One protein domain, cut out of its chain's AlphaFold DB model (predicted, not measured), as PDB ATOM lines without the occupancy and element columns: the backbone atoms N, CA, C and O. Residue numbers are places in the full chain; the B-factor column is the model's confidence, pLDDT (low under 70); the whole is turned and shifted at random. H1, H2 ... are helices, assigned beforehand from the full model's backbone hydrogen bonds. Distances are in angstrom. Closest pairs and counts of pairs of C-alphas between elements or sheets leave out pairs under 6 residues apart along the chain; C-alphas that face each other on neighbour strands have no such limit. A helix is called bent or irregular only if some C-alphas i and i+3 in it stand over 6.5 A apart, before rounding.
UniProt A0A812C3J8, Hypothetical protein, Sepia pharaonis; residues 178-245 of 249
ATOM      1  N   PHE A 178     135.476 206.907 163.304       81.56
ATOM      2  CA  PHE A 178     135.727 205.836 164.274       81.56
ATOM      3  C   PHE A 178     134.577 204.833 164.325       81.56
ATOM      4  O   PHE A 178     134.815 203.627 164.339       81.56
ATOM      5  N   ILE A 179     133.334 205.323 164.303       79.69
ATOM      6  CA  ILE A 179     132.143 204.467 164.251       79.69
ATOM      7  C   ILE A 179     132.162 203.640 162.961       79.69
ATOM      8  O   ILE A 179     132.004 202.420 163.008       79.69
ATOM      9  N   LEU A 180     132.435 204.280 161.820       82.12
ATOM     10  CA  LEU A 180     132.534 203.603 160.529       82.12
ATOM     11  C   LEU A 180     133.658 202.553 160.524       82.12
ATOM     12  O   LEU A 180     133.443 201.423 160.088       82.12
ATOM     13  N   GLN A 181     134.836 202.891 161.053       87.88
ATOM     14  CA  GLN A 181     135.963 201.965 161.158       87.88
ATOM     15  C   GLN A 181     135.634 200.760 162.048       87.88
ATOM     16  O   GLN A 181     135.959 199.627 161.691       87.88
ATOM     17  N   TYR A 182     134.955 200.981 163.173       87.75
ATOM     18  CA  TYR A 182     134.533 199.910 164.075       87.75
ATOM     19  C   TYR A 182     133.503 198.981 163.415       87.75
ATOM     20  O   TYR A 182     133.628 197.760 163.504       87.75
ATOM     21  N   HIS A 183     132.547 199.533 162.663       78.94
ATOM     22  CA  HIS A 183     131.592 198.740 161.879       78.94
ATOM     23  C   HIS A 183     132.262 197.904 160.781       78.94
ATOM     24  O   HIS A 183     131.874 196.749 160.576       78.94
ATOM     25  N   ILE A 184     133.276 198.449 160.100       83.25
ATOM     26  CA  ILE A 184     134.060 197.701 159.105       83.25
ATOM     27  C   ILE A 184     134.813 196.552 159.783       83.25
ATOM     28  O   ILE A 184     134.781 195.425 159.287       83.25
ATOM     29  N   LEU A 185     135.443 196.806 160.935       88.00
ATOM     30  CA  LEU A 185     136.183 195.788 161.681       88.00
ATOM     31  C   LEU A 185     135.268 194.654 162.161       88.00
ATOM     32  O   LEU A 185     135.603 193.483 161.986       88.00
ATOM     33  N   ILE A 186     134.100 194.993 162.715       85.44
ATOM     34  CA  ILE A 186     133.096 194.007 163.131       85.44
ATOM     35  C   ILE A 186     132.633 193.178 161.932       85.44
ATOM     36  O   ILE A 186     132.642 191.951 161.997       85.44
ATOM     37  N   SER A 187     132.274 193.829 160.823       81.88
ATOM     38  CA  SER A 187     131.836 193.136 159.605       81.88
ATOM     39  C   SER A 187     132.913 192.183 159.073       81.88
ATOM     40  O   SER A 187     132.613 191.043 158.706       81.88
ATOM     41  N   PHE A 188     134.180 192.609 159.087       85.00
ATOM     42  CA  PHE A 188     135.313 191.771 158.696       85.00
ATOM     43  C   PHE A 188     135.482 190.567 159.631       85.00
ATOM     44  O   PHE A 188     135.630 189.440 159.160       85.00
ATOM     45  N   PHE A 189     135.397 190.778 160.946       85.69
ATOM     46  CA  PHE A 189     135.496 189.715 161.945       85.69
ATOM     47  C   PHE A 189     134.383 188.666 161.794       85.69
ATOM     48  O   PHE A 189     134.667 187.469 161.777       85.69
ATOM     49  N   PHE A 190     133.132 189.094 161.597       82.06
ATOM     50  CA  PHE A 190     132.021 188.175 161.329       82.06
ATOM     51  C   PHE A 190     132.215 187.391 160.029       82.06
ATOM     52  O   PHE A 190     131.998 186.179 160.004       82.06
ATOM     53  N   THR A 191     132.673 188.058 158.966       83.44
ATOM     54  CA  THR A 191     132.974 187.398 157.687       83.44
ATOM     55  C   THR A 191     134.071 186.346 157.858       83.44
ATOM     56  O   THR A 191     133.940 185.230 157.362       83.44
ATOM     57  N   PHE A 192     135.121 186.666 158.617       88.12
ATOM     58  CA  PHE A 192     136.210 185.744 158.924       88.12
ATOM     59  C   PHE A 192     135.739 184.525 159.732       88.12
ATOM     60  O   PHE A 192     136.092 183.397 159.392       88.12
ATOM     61  N   ILE A 193     134.892 184.714 160.751       87.94
ATOM     62  CA  ILE A 193     134.312 183.596 161.514       87.94
ATOM     63  C   ILE A 193     133.470 182.693 160.611       87.94
ATOM     64  O   ILE A 193     133.641 181.475 160.636       87.94
ATOM     65  N   MET A 194     132.583 183.269 159.796       83.56
ATOM     66  CA  MET A 194     131.742 182.488 158.881       83.56
ATOM     67  C   MET A 194     132.582 181.707 157.868       83.56
ATOM     68  O   MET A 194     132.283 180.551 157.570       83.56
ATOM     69  N   TRP A 195     133.677 182.306 157.397       90.31
ATOM     70  CA  TRP A 195     134.651 181.643 156.541       90.31
ATOM     71  C   TRP A 195     135.323 180.462 157.259       90.31
ATOM     72  O   TRP A 195     135.329 179.357 156.723       90.31
ATOM     73  N   LEU A 196     135.797 180.628 158.498       89.38
ATOM     74  CA  LEU A 196     136.372 179.524 159.282       89.38
ATOM     75  C   LEU A 196     135.379 178.375 159.505       89.38
ATOM     76  O   LEU A 196     135.748 177.212 159.350       89.38
ATOM     77  N   ILE A 197     134.123 178.691 159.832       87.69
ATOM     78  CA  ILE A 197     133.055 177.693 159.998       87.69
ATOM     79  C   ILE A 197     132.851 176.921 158.690       87.69
ATOM     80  O   ILE A 197     132.807 175.691 158.695       87.69
ATOM     81  N   PHE A 198     132.784 177.625 157.559       87.25
ATOM     82  CA  PHE A 198     132.666 176.999 156.247       87.25
ATOM     83  C   PHE A 198     133.846 176.062 155.946       87.25
ATOM     84  O   PHE A 198     133.626 174.919 155.549       87.25
ATOM     85  N   TYR A 199     135.087 176.496 156.189       88.81
ATOM     86  CA  TYR A 199     136.272 175.654 155.986       88.81
ATOM     87  C   TYR A 199     136.294 174.441 156.908       88.81
ATOM     88  O   TYR A 199     136.690 173.364 156.471       88.81
ATOM     89  N   PHE A 200     135.840 174.587 158.151       89.25
ATOM     90  CA  PHE A 200     135.699 173.464 159.069       89.25
ATOM     91  C   PHE A 200     134.721 172.417 158.519       89.25
ATOM     92  O   PHE A 200     135.065 171.237 158.452       89.25
ATOM     93  N   PHE A 201     133.537 172.832 158.054       85.06
ATOM     94  CA  PHE A 201     132.565 171.915 157.446       85.06
ATOM     95  C   PHE A 201     133.068 171.301 156.139       85.06
ATOM     96  O   PHE A 201     132.871 170.105 155.907       85.06
ATOM     97  N   LEU A 202     133.743 172.088 155.300       85.75
ATOM     98  CA  LEU A 202     134.341 171.611 154.057       85.75
ATOM     99  C   LEU A 202     135.423 170.562 154.343       85.75
ATOM    100  O   LEU A 202     135.402 169.480 153.760       85.75
ATOM    101  N   PHE A 203     136.322 170.845 155.287       88.06
ATOM    102  CA  PHE A 203     137.349 169.913 155.741       88.06
ATOM    103  C   PHE A 203     136.724 168.633 156.307       88.06
ATOM    104  O   PHE A 203     137.104 167.535 155.909       88.06
ATOM    105  N   HIS A 204     135.713 168.750 157.169       82.88
ATOM    106  CA  HIS A 204     135.012 167.597 157.732       82.88
ATOM    107  C   HIS A 204     134.362 166.732 156.636       82.88
ATOM    108  O   HIS A 204     134.470 165.506 156.650       82.88
ATOM    109  N   SER A 205     133.753 167.367 155.635       80.94
ATOM    110  CA  SER A 205     133.094 166.677 154.521       80.94
ATOM    111  C   SER A 205     134.085 165.986 153.579       80.94
ATOM    112  O   SER A 205     133.799 164.900 153.081       80.94
ATOM    113  N   ILE A 206     135.252 166.589 153.337       86.19
ATOM    114  CA  ILE A 206     136.274 166.030 152.441       86.19
ATOM    115  C   ILE A 206     137.095 164.946 153.139       86.19
ATOM    116  O   ILE A 206     137.395 163.932 152.520       86.19
ATOM    117  N   PHE A 207     137.468 165.138 154.404       83.56
ATOM    118  CA  PHE A 207     138.420 164.255 155.079       83.56
ATOM    119  C   PHE A 207     137.757 163.244 156.006       83.56
ATOM    120  O   PHE A 207     138.170 162.096 156.020       83.56
ATOM    121  N   ILE A 208     136.723 163.603 156.766       78.69
ATOM    122  CA  ILE A 208     136.153 162.678 157.762       78.69
ATOM    123  C   ILE A 208     135.119 161.746 157.120       78.69
ATOM    124  O   ILE A 208     135.085 160.551 157.421       78.69
ATOM    125  N   LEU A 209     134.330 162.251 156.167       73.00
ATOM    126  CA  LEU A 209     133.290 161.469 155.492       73.00
ATOM    127  C   LEU A 209     133.828 160.234 154.728       73.00
ATOM    128  O   LEU A 209     133.235 159.160 154.861       73.00
ATOM    129  N   PRO A 210     134.942 160.309 153.969       76.69
ATOM    130  CA  PRO A 210     135.497 159.132 153.294       76.69
ATOM    131  C   PRO A 210     136.080 158.093 154.256       76.69
ATOM    132  O   PRO A 210     135.959 156.896 154.001       76.69
ATOM    133  N   PHE A 211     136.667 158.530 155.375       72.00
ATOM    134  CA  PHE A 211     137.188 157.622 156.401       72.00
ATOM    135  C   PHE A 211     136.060 156.878 157.121       72.00
ATOM    136  O   PHE A 211     136.159 155.669 157.330       72.00
ATOM    137  N   LEU A 212     134.945 157.555 157.413       65.94
ATOM    138  CA  LEU A 212     133.742 156.903 157.940       65.94
ATOM    139  C   LEU A 212     133.155 155.895 156.939       65.94
ATOM    140  O   LEU A 212     132.739 154.809 157.344       65.94
ATOM    141  N   LYS A 213     133.197 156.203 155.635       63.47
ATOM    142  CA  LYS A 213     132.738 155.306 154.560       63.47
ATOM    143  C   LYS A 213     133.587 154.034 154.416       63.47
ATOM    144  O   LYS A 213     133.047 153.007 154.017       63.47
ATOM    145  N   MET A 214     134.883 154.075 154.742       64.19
ATOM    146  CA  MET A 214     135.745 152.878 154.755       64.19
ATOM    147  C   MET A 214     135.475 151.949 155.947       64.19
ATOM    148  O   MET A 214     135.806 150.763 155.885       64.19
ATOM    149  N   SER A 215     134.839 152.438 157.016       64.38
ATOM    150  CA  SER A 215     134.349 151.565 158.082       64.38
ATOM    151  C   SER A 215     133.058 150.882 157.610       64.38
ATOM    152  O   SER A 215     131.966 151.443 157.660       64.38
ATOM    153  N   HIS A 216     133.187 149.659 157.096       52.97
ATOM    154  CA  HIS A 216     132.126 148.861 156.458       52.97
ATOM    155  C   HIS A 216     130.866 148.576 157.313       52.97
ATOM    156  O   HIS A 216     129.961 147.893 156.843       52.97
ATOM    157  N   ASN A 217     130.765 149.126 158.527       56.75
ATOM    158  CA  ASN A 217     129.616 148.976 159.421       56.75
ATOM    159  C   ASN A 217     128.728 150.228 159.543       56.75
ATOM    160  O   ASN A 217     127.690 150.152 160.195       56.75
ATOM    161  N   PHE A 218     129.058 151.356 158.903       52.56
ATOM    162  CA  PHE A 218     128.171 152.531 158.869       52.56
ATOM    163  C   PHE A 218     127.315 152.555 157.595       52.56
ATOM    164  O   PHE A 218     127.453 153.398 156.708       52.56
ATOM    165  N   LEU A 219     126.400 151.590 157.515       50.44
ATOM    166  CA  LEU A 219     125.266 151.640 156.598       50.44
ATOM    167  C   LEU A 219     124.360 152.832 156.959       50.44
ATOM    168  O   LEU A 219     123.943 152.993 158.104       50.44
ATOM    169  N   CYS A 220     124.015 153.615 155.934       54.38
ATOM    170  CA  CYS A 220     122.883 154.548 155.890       54.38
ATOM    171  C   CYS A 220     123.037 155.942 156.526       54.38
ATOM    172  O   CYS A 220     122.056 156.495 157.025       54.38
ATOM    173  N   LEU A 221     124.183 156.618 156.368       55.25
ATOM    174  CA  LEU A 221     124.134 158.087 156.271       55.25
ATOM    175  C   LEU A 221     123.438 158.444 154.951       55.25
ATOM    176  O   LEU A 221     124.048 158.497 153.884       55.25
ATOM    177  N   SER A 222     122.110 158.559 155.027       60.97
ATOM    178  CA  SER A 222     121.255 158.818 153.873       60.97
ATOM    179  C   SER A 222     121.715 160.095 153.148       60.97
ATOM    180  O   SER A 222     122.103 161.057 153.818       60.97
ATOM    181  N   PRO A 223     121.655 160.150 151.803       68.25
ATOM    182  CA  PRO A 223     121.984 161.348 151.020       68.25
ATOM    183  C   PRO A 223     121.329 162.620 151.577       68.25
ATOM    184  O   PRO A 223     121.912 163.701 151.535       68.25
ATOM    185  N   SER A 224     120.156 162.462 152.189       68.75
ATOM    186  CA  SER A 224     119.406 163.466 152.939       68.75
ATOM    187  C   SER A 224     120.237 164.241 153.965       68.75
ATOM    188  O   SER A 224     120.024 165.438 154.098       68.75
ATOM    189  N   TYR A 225     121.194 163.622 154.666       71.06
ATOM    190  CA  TYR A 225     122.026 164.329 155.649       71.06
ATOM    191  C   TYR A 225     123.032 165.273 154.979       71.06
ATOM    192  O   TYR A 225     123.211 166.408 155.417       71.06
ATOM    193  N   ILE A 226     123.645 164.836 153.873       72.31
ATOM    194  CA  ILE A 226     124.565 165.670 153.091       72.31
ATOM    195  C   ILE A 226     123.792 166.855 152.504       72.31
ATOM    196  O   ILE A 226     124.204 168.001 152.690       72.31
ATOM    197  N   TYR A 227     122.630 166.594 151.892       72.00
ATOM    198  CA  TYR A 227     121.742 167.637 151.372       72.00
ATOM    199  C   TYR A 227     121.262 168.594 152.464       72.00
ATOM    200  O   TYR A 227     121.269 169.801 152.239       72.00
ATOM    201  N   LEU A 228     120.901 168.092 153.648       79.25
ATOM    202  CA  LEU A 228     120.486 168.931 154.769       79.25
ATOM    203  C   LEU A 228     121.637 169.809 155.264       79.25
ATOM    204  O   LEU A 228     121.403 170.983 155.525       79.25
ATOM    205  N   SER A 229     122.869 169.292 155.341       74.31
ATOM    206  CA  SER A 229     124.026 170.088 155.777       74.31
ATOM    207  C   SER A 229     124.366 171.213 154.792       74.31
ATOM    208  O   SER A 229     124.582 172.349 155.213       74.31
ATOM    209  N   ILE A 230     124.320 170.928 153.485       78.06
ATOM    210  CA  ILE A 230     124.552 171.917 152.424       78.06
ATOM    211  C   ILE A 230     123.411 172.941 152.410       78.06
ATOM    212  O   ILE A 230     123.646 174.143 152.312       78.06
ATOM    213  N   TYR A 231     122.166 172.484 152.553       79.06
ATOM    214  CA  TYR A 231     121.006 173.366 152.610       79.06
ATOM    215  C   TYR A 231     121.059 174.285 153.834       79.06
ATOM    216  O   TYR A 231     120.846 175.488 153.694       79.06
ATOM    217  N   LEU A 232     121.414 173.760 155.014       80.50
ATOM    218  CA  LEU A 232     121.575 174.569 156.219       80.50
ATOM    219  C   LEU A 232     122.713 175.579 156.061       80.50
ATOM    220  O   LEU A 232     122.537 176.724 156.465       80.50
ATOM    221  N   SER A 233     123.846 175.202 155.455       75.12
ATOM    222  CA  SER A 233     124.965 176.134 155.263       75.12
ATOM    223  C   SER A 233     124.598 177.271 154.308       75.12
ATOM    224  O   SER A 233     124.900 178.432 154.588       75.12
ATOM    225  N   ILE A 234     123.904 176.961 153.208       78.12
ATOM    226  CA  ILE A 234     123.410 177.966 152.258       78.12
ATOM    227  C   ILE A 234     122.370 178.860 152.940       78.12
ATOM    228  O   ILE A 234     122.483 180.083 152.874       78.12
ATOM    229  N   TYR A 235     121.407 178.282 153.658       80.81
ATOM    230  CA  TYR A 235     120.375 179.045 154.357       80.81
ATOM    231  C   TYR A 235     120.967 179.979 155.419       80.81
ATOM    232  O   TYR A 235     120.613 181.156 155.455       80.81
ATOM    233  N   LEU A 236     121.926 179.503 156.226       77.88
ATOM    234  CA  LEU A 236     122.610 180.332 157.222       77.88
ATOM    235  C   LEU A 236     123.374 181.486 156.557       77.88
ATOM    236  O   LEU A 236     123.309 182.616 157.035       77.88
ATOM    237  N   SER A 237     124.050 181.224 155.432       72.12
ATOM    238  CA  SER A 237     124.780 182.263 154.695       72.12
ATOM    239  C   SER A 237     123.853 183.342 154.118       72.12
ATOM    240  O   SER A 237     124.142 184.531 154.246       72.12
ATOM    241  N   ILE A 238     122.691 182.958 153.571       75.19
ATOM    242  CA  ILE A 238     121.674 183.901 153.080       75.19
ATOM    243  C   ILE A 238     121.070 184.693 154.242       75.19
ATOM    244  O   ILE A 238     120.909 185.907 154.141       75.19
ATOM    245  N   TYR A 239     120.765 184.025 155.354       76.81
ATOM    246  CA  TYR A 239     120.179 184.656 156.533       76.81
ATOM    247  C   TYR A 239     121.102 185.720 157.133       76.81
ATOM    248  O   TYR A 239     120.653 186.827 157.421       76.81
ATOM    249  N   VAL A 240     122.400 185.430 157.237       71.88
ATOM    250  CA  VAL A 240     123.414 186.391 157.702       71.88
ATOM    251  C   VAL A 240     123.532 187.579 156.738       71.88
ATOM    252  O   VAL A 240     123.548 188.726 157.186       71.88
ATOM    253  N   CYS A 241     123.528 187.331 155.424       68.69
ATOM    254  CA  CYS A 241     123.522 188.395 154.414       68.69
ATOM    255  C   CYS A 241     122.264 189.278 154.484       68.69
ATOM    256  O   CYS A 241     122.351 190.490 154.290       68.69
ATOM    257  N   MET A 242     121.093 188.700 154.767       72.94
ATOM    258  CA  MET A 242     119.846 189.460 154.888       72.94
ATOM    259  C   MET A 242     119.742 190.220 156.211       72.94
ATOM    260  O   MET A 242     119.263 191.354 156.211       72.94
ATOM    261  N   TRP A 243     120.225 189.651 157.320       71.81
ATOM    262  CA  TRP A 243     120.231 190.340 158.614       71.81
ATOM    263  C   TRP A 243     121.139 191.576 158.571       71.81
ATOM    264  O   TRP A 243     120.754 192.638 159.057       71.81
ATOM    265  N   GLY A 244     122.288 191.492 157.891       60.56
ATOM    266  CA  GLY A 244     123.165 192.648 157.666       60.56
ATOM    267  C   GLY A 244     122.495 193.823 156.934       60.56
ATOM    268  O   GLY A 244     122.918 194.959 157.116       60.56
ATOM    269  N   ASN A 245     121.425 193.574 156.169       54.81
ATOM    270  CA  ASN A 245     120.694 194.589 155.400       54.81
ATOM    271  C   ASN A 245     119.412 195.111 156.080       54.81
ATOM    272  O   ASN A 245     118.795 196.037 155.558       54.81
TER     273      ASN A 245
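What this domain is: This is residues 178 to 245 of the 249 residues of the protein "Hypothetical protein" of Sepia pharaonis (UniProt A0A812C3J8). A long helix, H1, and a shorter one, H2, stand side by side with little contact between them, like a narrow U with unequal arms: after a loop, H2 folds back beside H1 and runs the opposite way. The first residues of H1, 178 to 186, stick out beyond the reach of H2, and residues 214 to 220 stand free at the turn of the U. The printed part has 68 residues with two named helices, H1 then H2, and no named strand; its class is all helix. It is only just extended, close to loose, with a radius of gyration of the C-alphas of 16.8 A, and its C-alphas span 58 by 20 by 10 A, a rod.

Where its parts are: H1, residues 178 to 214, measures 53.8 A from C-alpha 178 at (135.727, 205.836, 164.274) to C-alpha 214 at (135.745, 152.878, 154.755). H1 is neither bent nor irregular, but only just: C-alphas 206 and 209 are 6.2 A apart. H2, residues 223 to 243, measures 30.0 A and ends with C-alpha 243 at (120.231, 190.340, 158.614).

How they stand to each other: H1 and H2 are close but not clearly touching, with 1 pair of C-alphas within 8 A. Their closest C-alphas, those of Phe 198 and Ser 233, are 7.8 A apart. The two helices run opposite ways at a shallow tilt of 2 degrees, and their centres are 13.4 A apart. In H2 every O i to N i+4 pair is within hydrogen-bond range; in H1, 30 of 33 are.

The domain as a whole: The two C-alphas farthest apart, those of Phe 178 and His 216, are 57.6 A apart. The printed part has no cut, and the link from H1 to H2, 8 residues, is short. The mean pLDDT of the printed part is 76.2; residues 212 to 224, 241, and 244 to 245 are under 70.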